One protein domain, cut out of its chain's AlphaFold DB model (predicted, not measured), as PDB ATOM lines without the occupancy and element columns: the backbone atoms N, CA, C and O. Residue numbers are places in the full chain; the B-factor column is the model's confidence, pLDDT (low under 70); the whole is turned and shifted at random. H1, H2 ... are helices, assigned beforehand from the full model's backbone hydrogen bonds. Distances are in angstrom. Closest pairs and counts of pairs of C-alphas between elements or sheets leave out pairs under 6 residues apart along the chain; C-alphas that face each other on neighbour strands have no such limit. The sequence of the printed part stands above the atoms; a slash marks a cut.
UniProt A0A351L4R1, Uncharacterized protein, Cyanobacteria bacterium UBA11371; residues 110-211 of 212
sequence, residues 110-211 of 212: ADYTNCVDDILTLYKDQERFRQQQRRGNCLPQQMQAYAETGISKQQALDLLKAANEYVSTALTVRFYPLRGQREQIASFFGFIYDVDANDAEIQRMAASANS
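What this domain is: This is residues 110 to 211 of the 212 residues of an uncharacterized protein of Cyanobacteria bacterium UBA11371 (UniProt A0A351L4R1). This is a flat slab of helices, with H1 and H4 running opposite ways in its middle, short H2 and H3 at one end, and H5 packed on H6 at the other. The 102 printed residues include six named helices, H1 to H6 in order, and no named strand: all helix, compact, radius of gyration of the C-alphas 13.4 A, spans 37 by 36 by 18 A.

Where its parts are: H1, residues 110 to 124, begins at C-alpha 110 (-45.995, 52.682, 0.750) and measures 20.9 A. H2 is residues 126 to 132, H3 142 to 149. H4, residues 153 to 170, measures 25.4 A. H5 is residues 179 to 189; H6, 200 to 209, ends at C-alpha 209 (-37.826, 32.578, 15.938).

How they stand to each other: H1 and H4 touch at a shallow tilt of 12 degrees; their closest C-alphas, Ile 119 and Ala 156, are 6.2 A apart. H5 and H6 touch, closest at the C-alphas of Ala 186 and Ala 206, 4.4 A. Every O i to N i+4 pair is within hydrogen-bond range in H1, H2, H4, H5 and H6; 2 of 4 in H3.

The domain as a whole: The printed part has no cut and no long link. Residues 133, 140 to 141, 149 and 210 to 211 have pLDDT under 70.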
ATOM      1  N   ALA A 110     -45.537  53.680   1.723       91.06
ATOM      2  CA  ALA A 110     -45.995  52.682   0.750       91.06
ATOM      3  C   ALA A 110     -44.834  52.001   0.002       91.06
ATOM      4  O   ALA A 110     -44.837  50.785  -0.171       91.06
ATOM      5  N   ASP A 111     -43.816  52.771  -0.392       90.50
ATOM      6  CA  ASP A 111     -42.655  52.249  -1.118       90.50
ATOM      7  C   ASP A 111     -41.772  51.381  -0.201       90.50
ATOM      8  O   ASP A 111     -41.238  50.355  -0.630       90.50
ATOM      9  N   TYR A 112     -41.669  51.745   1.080       91.94
ATOM     10  CA  TYR A 112     -40.967  50.948   2.085       91.94
ATOM     11  C   TYR A 112     -41.705  49.649   2.434       91.94
ATOM     12  O   TYR A 112     -41.096  48.584   2.446       91.94
ATOM     13  N   THR A 113     -43.023  49.704   2.630       92.56
ATOM     14  CA  THR A 113     -43.875  48.518   2.810       92.56
ATOM     15  C   THR A 113     -43.731  47.559   1.628       92.56
ATOM     16  O   THR A 113     -43.540  46.366   1.847       92.56
ATOM     17  N   ASN A 114     -43.740  48.067   0.390       92.38
ATOM     18  CA  ASN A 114     -43.526  47.244  -0.804       92.38
ATOM     19  C   ASN A 114     -42.121  46.623  -0.834       92.38
ATOM     20  O   ASN A 114     -41.977  45.463  -1.200       92.38
ATOM     21  N   CYS A 115     -41.091  47.368  -0.418       92.12
ATOM     22  CA  CYS A 115     -39.735  46.829  -0.287       92.12
ATOM     23  C   CYS A 115     -39.673  45.647   0.684       92.12
ATOM     24  O   CYS A 115     -39.053  44.625   0.403       92.12
ATOM     25  N   VAL A 116     -40.317  45.799   1.839       93.88
ATOM     26  CA  VAL A 116     -40.374  44.754   2.857       93.88
ATOM     27  C   VAL A 116     -41.124  43.531   2.332       93.88
ATOM     28  O   VAL A 116     -40.635  42.417   2.498       93.88
ATOM     29  N   ASP A 117     -42.252  43.722   1.645       93.50
ATOM     30  CA  ASP A 117     -42.991  42.624   1.009       93.50
ATOM     31  C   ASP A 117     -42.158  41.892  -0.045       93.50
ATOM     32  O   ASP A 117     -42.174  40.660  -0.085       93.50
ATOM     33  N   ASP A 118     -41.401  42.622  -0.865       92.00
ATOM     34  CA  ASP A 118     -40.494  42.039  -1.852       92.00
ATOM     35  C   ASP A 118     -39.428  41.164  -1.173       92.00
ATOM     36  O   ASP A 118     -39.249  40.012  -1.563       92.00
ATOM     37  N   ILE A 119     -38.770  41.665  -0.116       93.00
ATOM     38  CA  ILE A 119     -37.764  40.904   0.649       93.00
ATOM     39  C   ILE A 119     -38.389  39.645   1.268       93.00
ATOM     40  O   ILE A 119     -37.826  38.553   1.170       93.00
ATOM     41  N   LEU A 120     -39.559  39.779   1.901       93.62
ATOM     42  CA  LEU A 120     -40.259  38.664   2.540       93.62
ATOM     43  C   LEU A 120     -40.707  37.610   1.526       93.62
ATOM     44  O   LEU A 120     -40.604  36.416   1.808       93.62
ATOM     45  N   THR A 121     -41.203  38.034   0.365       92.31
ATOM     46  CA  THR A 121     -41.639  37.127  -0.702       92.31
ATOM     47  C   THR A 121     -40.442  36.403  -1.296       92.31
ATOM     48  O   THR A 121     -40.475  35.185  -1.407       92.31
ATOM     49  N   LEU A 122     -39.355  37.124  -1.582       90.62
ATOM     50  CA  LEU A 122     -38.126  36.545  -2.116       90.62
ATOM     51  C   LEU A 122     -37.508  35.495  -1.185       90.62
ATOM     52  O   LEU A 122     -37.007  34.478  -1.655       90.62
ATOM     53  N   TYR A 123     -37.573  35.716   0.129       91.31
ATOM     54  CA  TYR A 123     -37.121  34.739   1.120       91.31
ATOM     55  C   TYR A 123     -38.023  33.496   1.198       91.31
ATOM     56  O   TYR A 123     -37.523  32.380   1.312       91.31
ATOM     57  N   LYS A 124     -39.349  33.676   1.178       91.25
ATOM     58  CA  LYS A 124     -40.308  32.582   1.419       91.25
ATOM     59  C   LYS A 124     -40.612  31.754   0.175       91.25
ATOM     60  O   LYS A 124     -40.881  30.565   0.294       91.25
ATOM     61  N   ASP A 125     -40.657  32.402  -0.981       90.00
ATOM     62  CA  ASP A 125     -41.158  31.831  -2.226       90.00
ATOM     63  C   ASP A 125     -40.530  32.563  -3.420       90.00
ATOM     64  O   ASP A 125     -41.108  33.474  -4.025       90.00
ATOM     65  N   GLN A 126     -39.293  32.171  -3.732       87.69
ATOM     66  CA  GLN A 126     -38.512  32.740  -4.828       87.69
ATOM     67  C   GLN A 126     -39.256  32.647  -6.169       87.69
ATOM     68  O   GLN A 126     -39.259  33.605  -6.940       87.69
ATOM     69  N   GLU A 127     -39.914  31.521  -6.451       85.00
ATOM     70  CA  GLU A 127     -40.628  31.323  -7.715       85.00
ATOM     71  C   GLU A 127     -41.813  32.278  -7.840       85.00
ATOM     72  O   GLU A 127     -41.979  32.940  -8.869       85.00
ATOM     73  N   ARG A 128     -42.587  32.459  -6.765       86.94
ATOM     74  CA  ARG A 128     -43.636  33.479  -6.739       86.94
ATOM     75  C   ARG A 128     -43.074  34.887  -6.922       86.94
ATOM     76  O   ARG A 128     -43.685  35.677  -7.641       86.94
ATOM     77  N   PHE A 129     -41.935  35.209  -6.308       88.50
ATOM     78  CA  PHE A 129     -41.285  36.510  -6.494       88.50
ATOM     79  C   PHE A 129     -40.920  36.763  -7.966       88.50
ATOM     80  O   PHE A 129     -41.188  37.844  -8.493       88.50
ATOM     81  N   ARG A 130     -40.387  35.749  -8.663       83.00
ATOM     82  CA  ARG A 130     -40.072  35.828 -10.100       83.00
ATOM     83  C   ARG A 130     -41.324  36.033 -10.955       83.00
ATOM     84  O   ARG A 130     -41.303  36.840 -11.881       83.00
ATOM     85  N   GLN A 131     -42.413  35.335 -10.634       83.12
ATOM     86  CA  GLN A 131     -43.662  35.388 -11.402       83.12
ATOM     87  C   GLN A 131     -44.450  36.685 -11.199       83.12
ATOM     88  O   GLN A 131     -45.005  37.224 -12.154       83.12
ATOM     89  N   GLN A 132     -44.529  37.187  -9.964       78.19
ATOM     90  CA  GLN A 132     -45.356  38.356  -9.632       78.19
ATOM     91  C   GLN A 132     -44.714  39.685 -10.036       78.19
ATOM     92  O   GLN A 132     -45.403  40.704 -10.023       78.19
ATOM     93  N   GLN A 133     -43.440  39.649 -10.446       67.69
ATOM     94  CA  GLN A 133     -42.581  40.805 -10.677       67.69
ATOM     95  C   GLN A 133     -42.443  41.691  -9.425       67.69
ATOM     96  O   GLN A 133     -43.299  41.756  -8.543       67.69
ATOM     97  N   ARG A 134     -41.304  42.377  -9.320       74.31
ATOM     98  CA  ARG A 134     -40.988  43.211  -8.157       74.31
ATOM     99  C   ARG A 134     -41.999  44.356  -8.020       74.31
ATOM    100  O   ARG A 134     -42.219  45.087  -8.987       74.31
ATOM    101  N   ARG A 135     -42.572  44.552  -6.825       73.56
ATOM    102  CA  ARG A 135     -43.539  45.640  -6.566       73.56
ATOM    103  C   ARG A 135     -42.859  46.914  -6.077       73.56
ATOM    104  O   ARG A 135     -43.293  48.016  -6.406       73.56
ATOM    105  N   GLY A 136     -41.816  46.772  -5.271       72.38
ATOM    106  CA  GLY A 136     -40.997  47.855  -4.752       72.38
ATOM    107  C   GLY A 136     -39.876  48.255  -5.709       72.38
ATOM    108  O   GLY A 136     -39.597  47.617  -6.720       72.38
ATOM    109  N   ASN A 137     -39.192  49.349  -5.399       72.31
ATOM    110  CA  ASN A 137     -38.028  49.838  -6.146       72.31
ATOM    111  C   ASN A 137     -36.780  49.951  -5.265       72.31
ATOM    112  O   ASN A 137     -35.829  50.622  -5.641       72.31
ATOM    113  N   CYS A 138     -36.787  49.317  -4.093       74.75
ATOM    114  CA  CYS A 138     -35.870  49.674  -3.022       74.75
ATOM    115  C   CYS A 138     -34.437  49.188  -3.189       74.75
ATOM    116  O   CYS A 138     -33.553  49.726  -2.541       74.75
ATOM    117  N   LEU A 139     -34.213  48.181  -4.026       77.44
ATOM    118  CA  LEU A 139     -32.901  47.589  -4.269       77.44
ATOM    119  C   LEU A 139     -32.836  47.118  -5.720       77.44
ATOM    120  O   LEU A 139     -32.848  45.915  -5.990       77.44
ATOM    121  N   PRO A 140     -32.891  48.049  -6.689       68.31
ATOM    122  CA  PRO A 140     -33.282  47.695  -8.035       68.31
ATOM    123  C   PRO A 140     -32.282  46.777  -8.740       68.31
ATOM    124  O   PRO A 140     -32.698  45.962  -9.560       68.31
ATOM    125  N   GLN A 141     -31.002  46.891  -8.381       68.38
ATOM    126  CA  GLN A 141     -29.911  46.072  -8.901       68.38
ATOM    127  C   GLN A 141     -29.797  44.742  -8.142       68.38
ATOM    128  O   GLN A 141     -29.780  43.679  -8.756       68.38
ATOM    129  N   GLN A 142     -29.811  44.781  -6.806       76.19
ATOM    130  CA  GLN A 142     -29.607  43.594  -5.972       76.19
ATOM    131  C   GLN A 142     -30.793  42.627  -6.039       76.19
ATOM    132  O   GLN A 142     -30.596  41.418  -6.103       76.19
ATOM    133  N   MET A 143     -32.029  43.137  -6.091       77.88
ATOM    134  CA  MET A 143     -33.226  42.289  -6.168       77.88
ATOM    135  C   MET A 143     -33.302  41.497  -7.469       77.88
ATOM    136  O   MET A 143     -33.831  40.391  -7.468       77.88
ATOM    137  N   GLN A 144     -32.756  42.031  -8.566       73.81
ATOM    138  CA  GLN A 144     -32.694  41.297  -9.827       73.81
ATOM    139  C   GLN A 144     -31.724  40.115  -9.729       73.81
ATOM    140  O   GLN A 144     -32.048  39.024 -10.183       73.81
ATOM    141  N   ALA A 145     -30.561  40.319  -9.102       75.75
ATOM    142  CA  ALA A 145     -29.607  39.241  -8.861       75.75
ATOM    143  C   ALA A 145     -30.198  38.171  -7.928       75.75
ATOM    144  O   ALA A 145     -30.108  36.978  -8.209       75.75
ATOM    145  N   TYR A 146     -30.869  38.597  -6.857       80.81
ATOM    146  CA  TYR A 146     -31.494  37.684  -5.907       80.81
ATOM    147  C   TYR A 146     -32.708  36.941  -6.466       80.81
ATOM    148  O   TYR A 146     -32.975  35.831  -6.016       80.81
ATOM    149  N   ALA A 147     -33.423  37.492  -7.451       78.19
ATOM    150  CA  ALA A 147     -34.557  36.809  -8.076       78.19
ATOM    151  C   ALA A 147     -34.167  35.434  -8.647       78.19
ATOM    152  O   ALA A 147     -34.964  34.499  -8.604       78.19
ATOM    153  N   GLU A 148     -32.933  35.289  -9.133       73.75
ATOM    154  CA  GLU A 148     -32.432  34.043  -9.723       73.75
ATOM    155  C   GLU A 148     -31.826  33.085  -8.687       73.75
ATOM    156  O   GLU A 148     -31.911  31.869  -8.848       73.75
ATOM    157  N   THR A 149     -31.253  33.602  -7.597       69.25
ATOM    158  CA  THR A 149     -30.535  32.780  -6.605       69.25
ATOM    159  C   THR A 149     -31.301  32.528  -5.310       69.25
ATOM    160  O   THR A 149     -30.865  31.715  -4.495       69.25
ATOM    161  N   GLY A 150     -32.382  33.269  -5.074       82.00
ATOM    162  CA  GLY A 150     -33.006  33.382  -3.761       82.00
ATOM    163  C   GLY A 150     -32.103  34.106  -2.757       82.00
ATOM    164  O   GLY A 150     -31.012  34.591  -3.088       82.00
ATOM    165  N   ILE A 151     -32.573  34.181  -1.510       81.75
ATOM    166  CA  ILE A 151     -31.826  34.723  -0.368       81.75
ATOM    167  C   ILE A 151     -31.981  33.814   0.851       81.75
ATOM    168  O   ILE A 151     -33.040  33.238   1.088       81.75
ATOM    169  N   SER A 152     -30.929  33.711   1.661       85.06
ATOM    170  CA  SER A 152     -30.979  33.028   2.959       85.06
ATOM    171  C   SER A 152     -31.735  33.844   4.020       85.06
ATOM    172  O   SER A 152     -31.910  35.057   3.882       85.06
ATOM    173  N   LYS A 153     -32.113  33.193   5.132       83.88
ATOM    174  CA  LYS A 153     -32.743  33.831   6.311       83.88
ATOM    175  C   LYS A 153     -31.942  35.038   6.803       83.88
ATOM    176  O   LYS A 153     -32.504  36.095   7.070       83.88
ATOM    177  N   GLN A 154     -30.623  34.880   6.888       81.50
ATOM    178  CA  GLN A 154     -29.732  35.921   7.387       81.50
ATOM    179  C   GLN A 154     -29.579  37.074   6.386       81.50
ATOM    180  O   GLN A 154     -29.685  38.230   6.780       81.50
ATOM    181  N   GLN A 155     -29.475  36.781   5.085       82.06
ATOM    182  CA  GLN A 155     -29.467  37.821   4.051       82.06
ATOM    183  C   GLN A 155     -30.770  38.625   4.042       82.06
ATOM    184  O   GLN A 155     -30.727  39.850   3.975       82.06
ATOM    185  N   ALA A 156     -31.924  37.962   4.151       90.00
ATOM    186  CA  ALA A 156     -33.212  38.641   4.249       90.00
ATOM    187  C   ALA A 156     -33.274  39.562   5.477       90.00
ATOM    188  O   ALA A 156     -33.667  40.722   5.355       90.00
ATOM    189  N   LEU A 157     -32.821  39.081   6.640       87.62
ATOM    190  CA  LEU A 157     -32.726  39.893   7.852       87.62
ATOM    191  C   LEU A 157     -31.819  41.117   7.657       87.62
ATOM    192  O   LEU A 157     -32.178  42.219   8.070       87.62
ATOM    193  N   ASP A 158     -30.671  40.953   7.008       83.75
ATOM    194  CA  ASP A 158     -29.737  42.057   6.784       83.75
ATOM    195  C   ASP A 158     -30.300  43.097   5.806       83.75
ATOM    196  O   ASP A 158     -30.155  44.297   6.040       83.75
ATOM    197  N   LEU A 159     -31.040  42.665   4.779       90.50
ATOM    198  CA  LEU A 159     -31.787  43.567   3.899       90.50
ATOM    199  C   LEU A 159     -32.871  44.346   4.659       90.50
ATOM    200  O   LEU A 159     -33.000  45.556   4.467       90.50
ATOM    201  N   LEU A 160     -33.623  43.682   5.545       93.12
ATOM    202  CA  LEU A 160     -34.657  44.317   6.370       93.12
ATOM    203  C   LEU A 160     -34.061  45.354   7.332       93.12
ATOM    204  O   LEU A 160     -34.575  46.471   7.430       93.12
ATOM    205  N   LYS A 161     -32.956  45.013   8.007       90.12
ATOM    206  CA  LYS A 161     -32.236  45.928   8.905       90.12
ATOM    207  C   LYS A 161     -31.695  47.140   8.160       90.12
ATOM    208  O   LYS A 161     -31.917  48.259   8.611       90.12
ATOM    209  N   ALA A 162     -31.052  46.929   7.013       89.31
ATOM    210  CA  ALA A 162     -30.507  48.011   6.202       89.31
ATOM    211  C   ALA A 162     -31.614  48.943   5.677       89.31
ATOM    212  O   ALA A 162     -31.461  50.164   5.693       89.31
ATOM    213  N   ALA A 163     -32.763  48.388   5.278       90.88
ATOM    214  CA  ALA A 163     -33.910  49.189   4.863       90.88
ATOM    215  C   ALA A 163     -34.471  50.028   6.029       90.88
ATOM    216  O   ALA A 163     -34.763  51.209   5.849       90.88
ATOM    217  N   ASN A 164     -34.573  49.451   7.234       91.94
ATOM    218  CA  ASN A 164     -34.989  50.174   8.443       91.94
ATOM    219  C   ASN A 164     -33.996  51.276   8.847       91.94
ATOM    220  O   ASN A 164     -34.398  52.383   9.208       91.94
ATOM    221  N   GLU A 165     -32.696  50.987   8.776       88.88
ATOM    222  CA  GLU A 165     -31.638  51.957   9.054       88.88
ATOM    223  C   GLU A 165     -31.721  53.146   8.097       88.88
ATOM    224  O   GLU A 165     -31.674  54.292   8.542       88.88
ATOM    225  N   TYR A 166     -31.933  52.895   6.803       87.38
ATOM    226  CA  TYR A 166     -32.111  53.958   5.822       87.38
ATOM    227  C   TYR A 166     -33.314  54.856   6.158       87.38
ATOM    228  O   TYR A 166     -33.162  56.077   6.167       87.38
ATOM    229  N   VAL A 167     -34.477  54.303   6.535       88.75
ATOM    230  CA  VAL A 167     -35.609  55.137   7.000       88.75
ATOM    231  C   VAL A 167     -35.239  55.940   8.249       88.75
ATOM    232  O   VAL A 167     -35.608  57.104   8.376       88.75
ATOM    233  N   SER A 168     -34.509  55.325   9.176       82.44
ATOM    234  CA  SER A 168     -34.213  55.908  10.488       82.44
ATOM    235  C   SER A 168     -33.152  57.012  10.454       82.44
ATOM    236  O   SER A 168     -33.116  57.840  11.372       82.44
ATOM    237  N   THR A 169     -32.292  57.006   9.430       81.38
ATOM    238  CA  THR A 169     -31.102  57.868   9.324       81.38
ATOM    239  C   THR A 169     -31.129  58.819   8.129       81.38
ATOM    240  O   THR A 169     -30.651  59.943   8.252       81.38
ATOM    241  N   ALA A 170     -31.678  58.400   6.984       79.19
ATOM    242  CA  ALA A 170     -31.644  59.176   5.744       79.19
ATOM    243  C   ALA A 170     -32.912  60.008   5.511       79.19
ATOM    244  O   ALA A 170     -32.883  60.953   4.722       79.19
ATOM    245  N   LEU A 171     -34.025  59.674   6.172       82.31
ATOM    246  CA  LEU A 171     -35.304  60.359   5.999       82.31
ATOM    247  C   LEU A 171     -35.664  61.192   7.232       82.31
ATOM    248  O   LEU A 171     -35.478  60.772   8.370       82.31
ATOM    249  N   THR A 172     -36.240  62.373   7.000       82.44
ATOM    250  CA  THR A 172     -36.700  63.272   8.073       82.44
ATOM    251  C   THR A 172     -37.891  62.694   8.837       82.44
ATOM    252  O   THR A 172     -38.041  62.924  10.035       82.44
ATOM    253  N   VAL A 173     -38.755  61.953   8.141       81.19
ATOM    254  CA  VAL A 173     -39.925  61.299   8.728       81.19
ATOM    255  C   VAL A 173     -39.618  59.820   8.877       81.19
ATOM    256  O   VAL A 173     -39.430  59.121   7.883       81.19
ATOM    257  N   ARG A 174     -39.616  59.346  10.123       83.50
ATOM    258  CA  ARG A 174     -39.533  57.917  10.414       83.50
ATOM    259  C   ARG A 174     -40.887  57.275  10.193       83.50
ATOM    260  O   ARG A 174     -41.908  57.766  10.670       83.50
ATOM    261  N   PHE A 175     -40.883  56.159   9.490       87.38
ATOM    262  CA  PHE A 175     -42.059  55.331   9.309       87.38
ATOM    263  C   PHE A 175     -41.669  53.858   9.386       87.38
ATOM    264  O   PHE A 175     -40.530  53.483   9.125       87.38
ATOM    265  N   TYR A 176     -42.632  53.023   9.757       91.69
ATOM    266  CA  TYR A 176     -42.425  51.600  10.007       91.69
ATOM    267  C   TYR A 176     -43.292  50.774   9.071       91.69
ATOM    268  O   TYR A 176     -44.365  51.252   8.693       91.69
ATOM    269  N   PRO A 177     -42.896  49.532   8.735       92.19
ATOM    270  CA  PRO A 177     -43.752  48.645   7.957       92.19
ATOM    271  C   PRO A 177     -45.084  48.422   8.681       92.19
ATOM    272  O   PRO A 177     -45.189  48.639   9.894       92.19
ATOM    273  N   LEU A 178     -46.110  47.966   7.964       94.56
ATOM    274  CA  LEU A 178     -47.415  47.689   8.571       94.56
ATOM    275  C   LEU A 178     -47.285  46.623   9.670       94.56
ATOM    276  O   LEU A 178     -46.441  45.735   9.573       94.56
ATOM    277  N   ARG A 179     -48.134  46.680  10.709       94.88
ATOM    278  CA  ARG A 179     -48.022  45.792  11.885       94.88
ATOM    279  C   ARG A 179     -47.919  44.314  11.497       94.88
ATOM    280  O   ARG A 179     -47.000  43.646  11.951       94.88
ATOM    281  N   GLY A 180     -48.763  43.849  10.575       96.19
ATOM    282  CA  GLY A 180     -48.717  42.463  10.099       96.19
ATOM    283  C   GLY A 180     -47.379  42.061   9.459       96.19
ATOM    284  O   GLY A 180     -46.956  40.918   9.592       96.19
ATOM    285  N   GLN A 181     -46.658  42.986   8.813       95.81
ATOM    286  CA  GLN A 181     -45.301  42.713   8.323       95.81
ATOM    287  C   GLN A 181     -44.300  42.638   9.476       95.81
ATOM    288  O   GLN A 181     -43.431  41.772   9.468       95.81
ATOM    289  N   ARG A 182     -44.416  43.511  10.482       97.12
ATOM    290  CA  ARG A 182     -43.519  43.506  11.650       97.12
ATOM    291  C   ARG A 182     -43.683  42.237  12.485       97.12
ATOM    292  O   ARG A 182     -42.684  41.638  12.858       97.12
ATOM    293  N   GLU A 183     -44.915  41.766  12.671       96.81
ATOM    294  CA  GLU A 183     -45.219  40.472  13.298       96.81
ATOM    295  C   GLU A 183     -44.585  39.307  12.525       96.81
ATOM    296  O   GLU A 183     -43.923  38.451  13.114       96.81
ATOM    297  N   GLN A 184     -44.713  39.296  11.191       96.12
ATOM    298  CA  GLN A 184     -44.031  38.300  10.362       96.12
ATOM    299  C   GLN A 184     -42.514  38.381  10.529       96.12
ATOM    300  O   GLN A 184     -41.861  37.354  10.675       96.12
ATOM    301  N   ILE A 185     -41.942  39.582  10.516       96.50
ATOM    302  CA  ILE A 185     -40.496  39.766  10.632       96.50
ATOM    303  C   ILE A 185     -39.983  39.291  11.995       96.50
ATOM    304  O   ILE A 185     -38.966  38.602  12.057       96.50
ATOM    305  N   ALA A 186     -40.708  39.588  13.070       96.50
ATOM    306  CA  ALA A 186     -40.404  39.076  14.396       96.50
ATOM    307  C   ALA A 186     -40.464  37.545  14.416       96.50
ATOM    308  O   ALA A 186     -39.495  36.904  14.805       96.50
ATOM    309  N   SER A 187     -41.551  36.958  13.914       94.19
ATOM    310  CA  SER A 187     -41.756  35.505  13.885       94.19
ATOM    311  C   SER A 187     -40.709  34.755  13.052       94.19
ATOM    312  O   SER A 187     -40.216  33.711  13.469       94.19
ATOM    313  N   PHE A 188     -40.326  35.285  11.887       90.88
ATOM    314  CA  PHE A 188     -39.376  34.610  11.003       90.88
ATOM    315  C   PHE A 188     -37.920  34.906  11.341       90.88
ATOM    316  O   PHE A 188     -37.089  34.023  11.171       90.88
ATOM    317  N   PHE A 189     -37.581  36.115  11.792       92.75
ATOM    318  CA  PHE A 189     -36.184  36.552  11.896       92.75
ATOM    319  C   PHE A 189     -35.757  36.979  13.299       92.75
ATOM    320  O   PHE A 189     -34.598  37.339  13.486       92.75
ATOM    321  N   GLY A 190     -36.665  36.990  14.277       93.44
ATOM    322  CA  GLY A 190     -36.352  37.459  15.627       93.44
ATOM    323  C   GLY A 190     -36.062  38.961  15.707       93.44
ATOM    324  O   GLY A 190     -35.495  39.421  16.695       93.44
ATOM    325  N   PHE A 191     -36.406  39.730  14.670       94.94
ATOM    326  CA  PHE A 191     -36.136  41.164  14.605       94.94
ATOM    327  C   PHE A 191     -37.334  41.981  15.079       94.94
ATOM    328  O   PHE A 191     -38.455  41.773  14.621       94.94
ATOM    329  N   ILE A 192     -37.069  42.930  15.975       95.06
ATOM    330  CA  ILE A 192     -38.067  43.813  16.577       95.06
ATOM    331  C   ILE A 192     -37.724  45.247  16.175       95.06
ATOM    332  O   ILE A 192     -36.594  45.696  16.371       95.06
ATOM    333  N   TYR A 193     -38.702  45.956  15.612       94.62
ATOM    334  CA  TYR A 193     -38.586  47.391  15.359       94.62
ATOM    335  C   TYR A 193     -38.681  48.158  16.683       94.62
ATOM    336  O   TYR A 193     -39.381  47.738  17.600       94.62
ATOM    337  N   ASP A 194     -38.024  49.308  16.787       94.06
ATOM    338  CA  ASP A 194     -38.059  50.163  17.984       94.06
ATOM    339  C   ASP A 194     -39.486  50.577  18.391       94.06
ATOM    340  O   ASP A 194     -39.790  50.620  19.583       94.06
ATOM    341  N   VAL A 195     -40.389  50.786  17.425       94.75
ATOM    342  CA  VAL A 195     -41.819  51.044  17.690       94.75
ATOM    343  C   VAL A 195     -42.511  49.904  18.451       94.75
ATOM    344  O   VAL A 195     -43.471  50.149  19.178       94.75
ATOM    345  N   ASP A 196     -42.005  48.675  18.335       97.12
ATOM    346  CA  ASP A 196     -42.546  47.479  18.984       97.12
ATOM    347  C   ASP A 196     -41.696  47.033  20.191       97.12
ATOM    348  O   ASP A 196     -41.905  45.946  20.729       97.12
ATOM    349  N   ALA A 197     -40.742  47.853  20.656       94.75
ATOM    350  CA  ALA A 197     -39.805  47.478  21.721       94.75
ATOM    351  C   ALA A 197     -40.487  47.037  23.028       94.75
ATOM    352  O   ALA A 197     -39.907  46.252  23.772       94.75
ATOM    353  N   ASN A 198     -41.711  47.506  23.286       96.25
ATOM    354  CA  ASN A 198     -42.521  47.157  24.459       96.25
ATOM    355  C   ASN A 198     -43.780  46.337  24.110       96.25
ATOM    356  O   ASN A 198     -44.661  46.176  24.954       96.25
ATOM    357  N   ASP A 199     -43.897  45.839  22.876       97.69
ATOM    358  CA  ASP A 199     -45.019  45.003  22.454       97.69
ATOM    359  C   ASP A 199     -44.762  43.540  22.852       97.69
ATOM    360  O   ASP A 199     -43.954  42.833  22.245       97.69
ATOM    361  N   ALA A 200     -45.446  43.086  23.905       97.06
ATOM    362  CA  ALA A 200     -45.248  41.754  24.477       97.06
ATOM    363  C   ALA A 200     -45.551  40.614  23.487       97.06
ATOM    364  O   ALA A 200     -44.947  39.540  23.563       97.06
ATOM    365  N   GLU A 201     -46.481  40.826  22.554       96.62
ATOM    366  CA  GLU A 201     -46.829  39.821  21.556       96.62
ATOM    367  C   GLU A 201     -45.698  39.659  20.538       96.62
ATOM    368  O   GLU A 201     -45.235  38.538  20.303       96.62
ATOM    369  N   ILE A 202     -45.199  40.774  20.000       96.50
ATOM    370  CA  ILE A 202     -44.084  40.785  19.046       96.50
ATOM    371  C   ILE A 202     -42.801  40.258  19.700       96.50
ATOM    372  O   ILE A 202     -42.088  39.458  19.091       96.50
ATOM    373  N   GLN A 203     -42.532  40.612  20.961       96.69
ATOM    374  CA  GLN A 203     -41.413  40.050  21.725       96.69
ATOM    375  C   GLN A 203     -41.496  38.519  21.828       96.69
ATOM    376  O   GLN A 203     -40.496  37.826  21.624       96.69
ATOM    377  N   ARG A 204     -42.688  37.969  22.095       96.00
ATOM    378  CA  ARG A 204     -42.902  36.515  22.168       96.00
ATOM    379  C   ARG A 204     -42.688  35.833  20.815       96.00
ATOM    380  O   ARG A 204     -42.088  34.755  20.762       96.00
ATOM    381  N   MET A 205     -43.154  36.449  19.727       95.06
ATOM    382  CA  MET A 205     -42.908  35.955  18.368       95.06
ATOM    383  C   MET A 205     -41.406  35.919  18.066       95.06
ATOM    384  O   MET A 205     -40.888  34.881  17.659       95.06
ATOM    385  N   ALA A 206     -40.693  37.011  18.355       92.94
ATOM    386  CA  ALA A 206     -39.255  37.105  18.132       92.94
ATOM    387  C   ALA A 206     -38.445  36.091  18.950       92.94
ATOM    388  O   ALA A 206     -37.501  35.493  18.436       92.94
ATOM    389  N   ALA A 207     -38.830  35.851  20.205       91.25
ATOM    390  CA  ALA A 207     -38.172  34.855  21.049       91.25
ATOM    391  C   ALA A 207     -38.309  33.431  20.481       91.25
ATOM    392  O   ALA A 207     -37.389  32.624  20.594       91.25
ATOM    393  N   SER A 208     -39.436  33.139  19.826       87.56
ATOM    394  CA  SER A 208     -39.717  31.830  19.226       87.56
ATOM    395  C   SER A 208     -38.928  31.585  17.932       87.56
ATOM    396  O   SER A 208     -38.607  30.440  17.623       87.56
ATOM    397  N   ALA A 209     -38.556  32.647  17.209       82.75
ATOM    398  CA  ALA A 209     -37.826  32.578  15.938       82.75
ATOM    399  C   ALA A 209     -36.390  32.030  16.053       82.75
ATOM    400  O   ALA A 209     -35.822  31.567  15.062       82.75
ATOM    401  N   ASN A 210     -35.800  32.124  17.250       63.75
ATOM    402  CA  ASN A 210     -34.449  31.643  17.565       63.75
ATOM    403  C   ASN A 210     -34.427  30.182  18.044       63.75
ATOM    404  O   ASN A 210     -33.353  29.623  18.255       63.75
ATOM    405  N   SER A 211     -35.603  29.581  18.234       59.81
ATOM    406  CA  SER A 211     -35.776  28.181  18.644       59.81
ATOM    407  C   SER A 211     -36.030  27.246  17.453       59.81
ATOM    408  O   SER A 211     -36.261  26.056  17.661       59.81
TER     409      SER A 211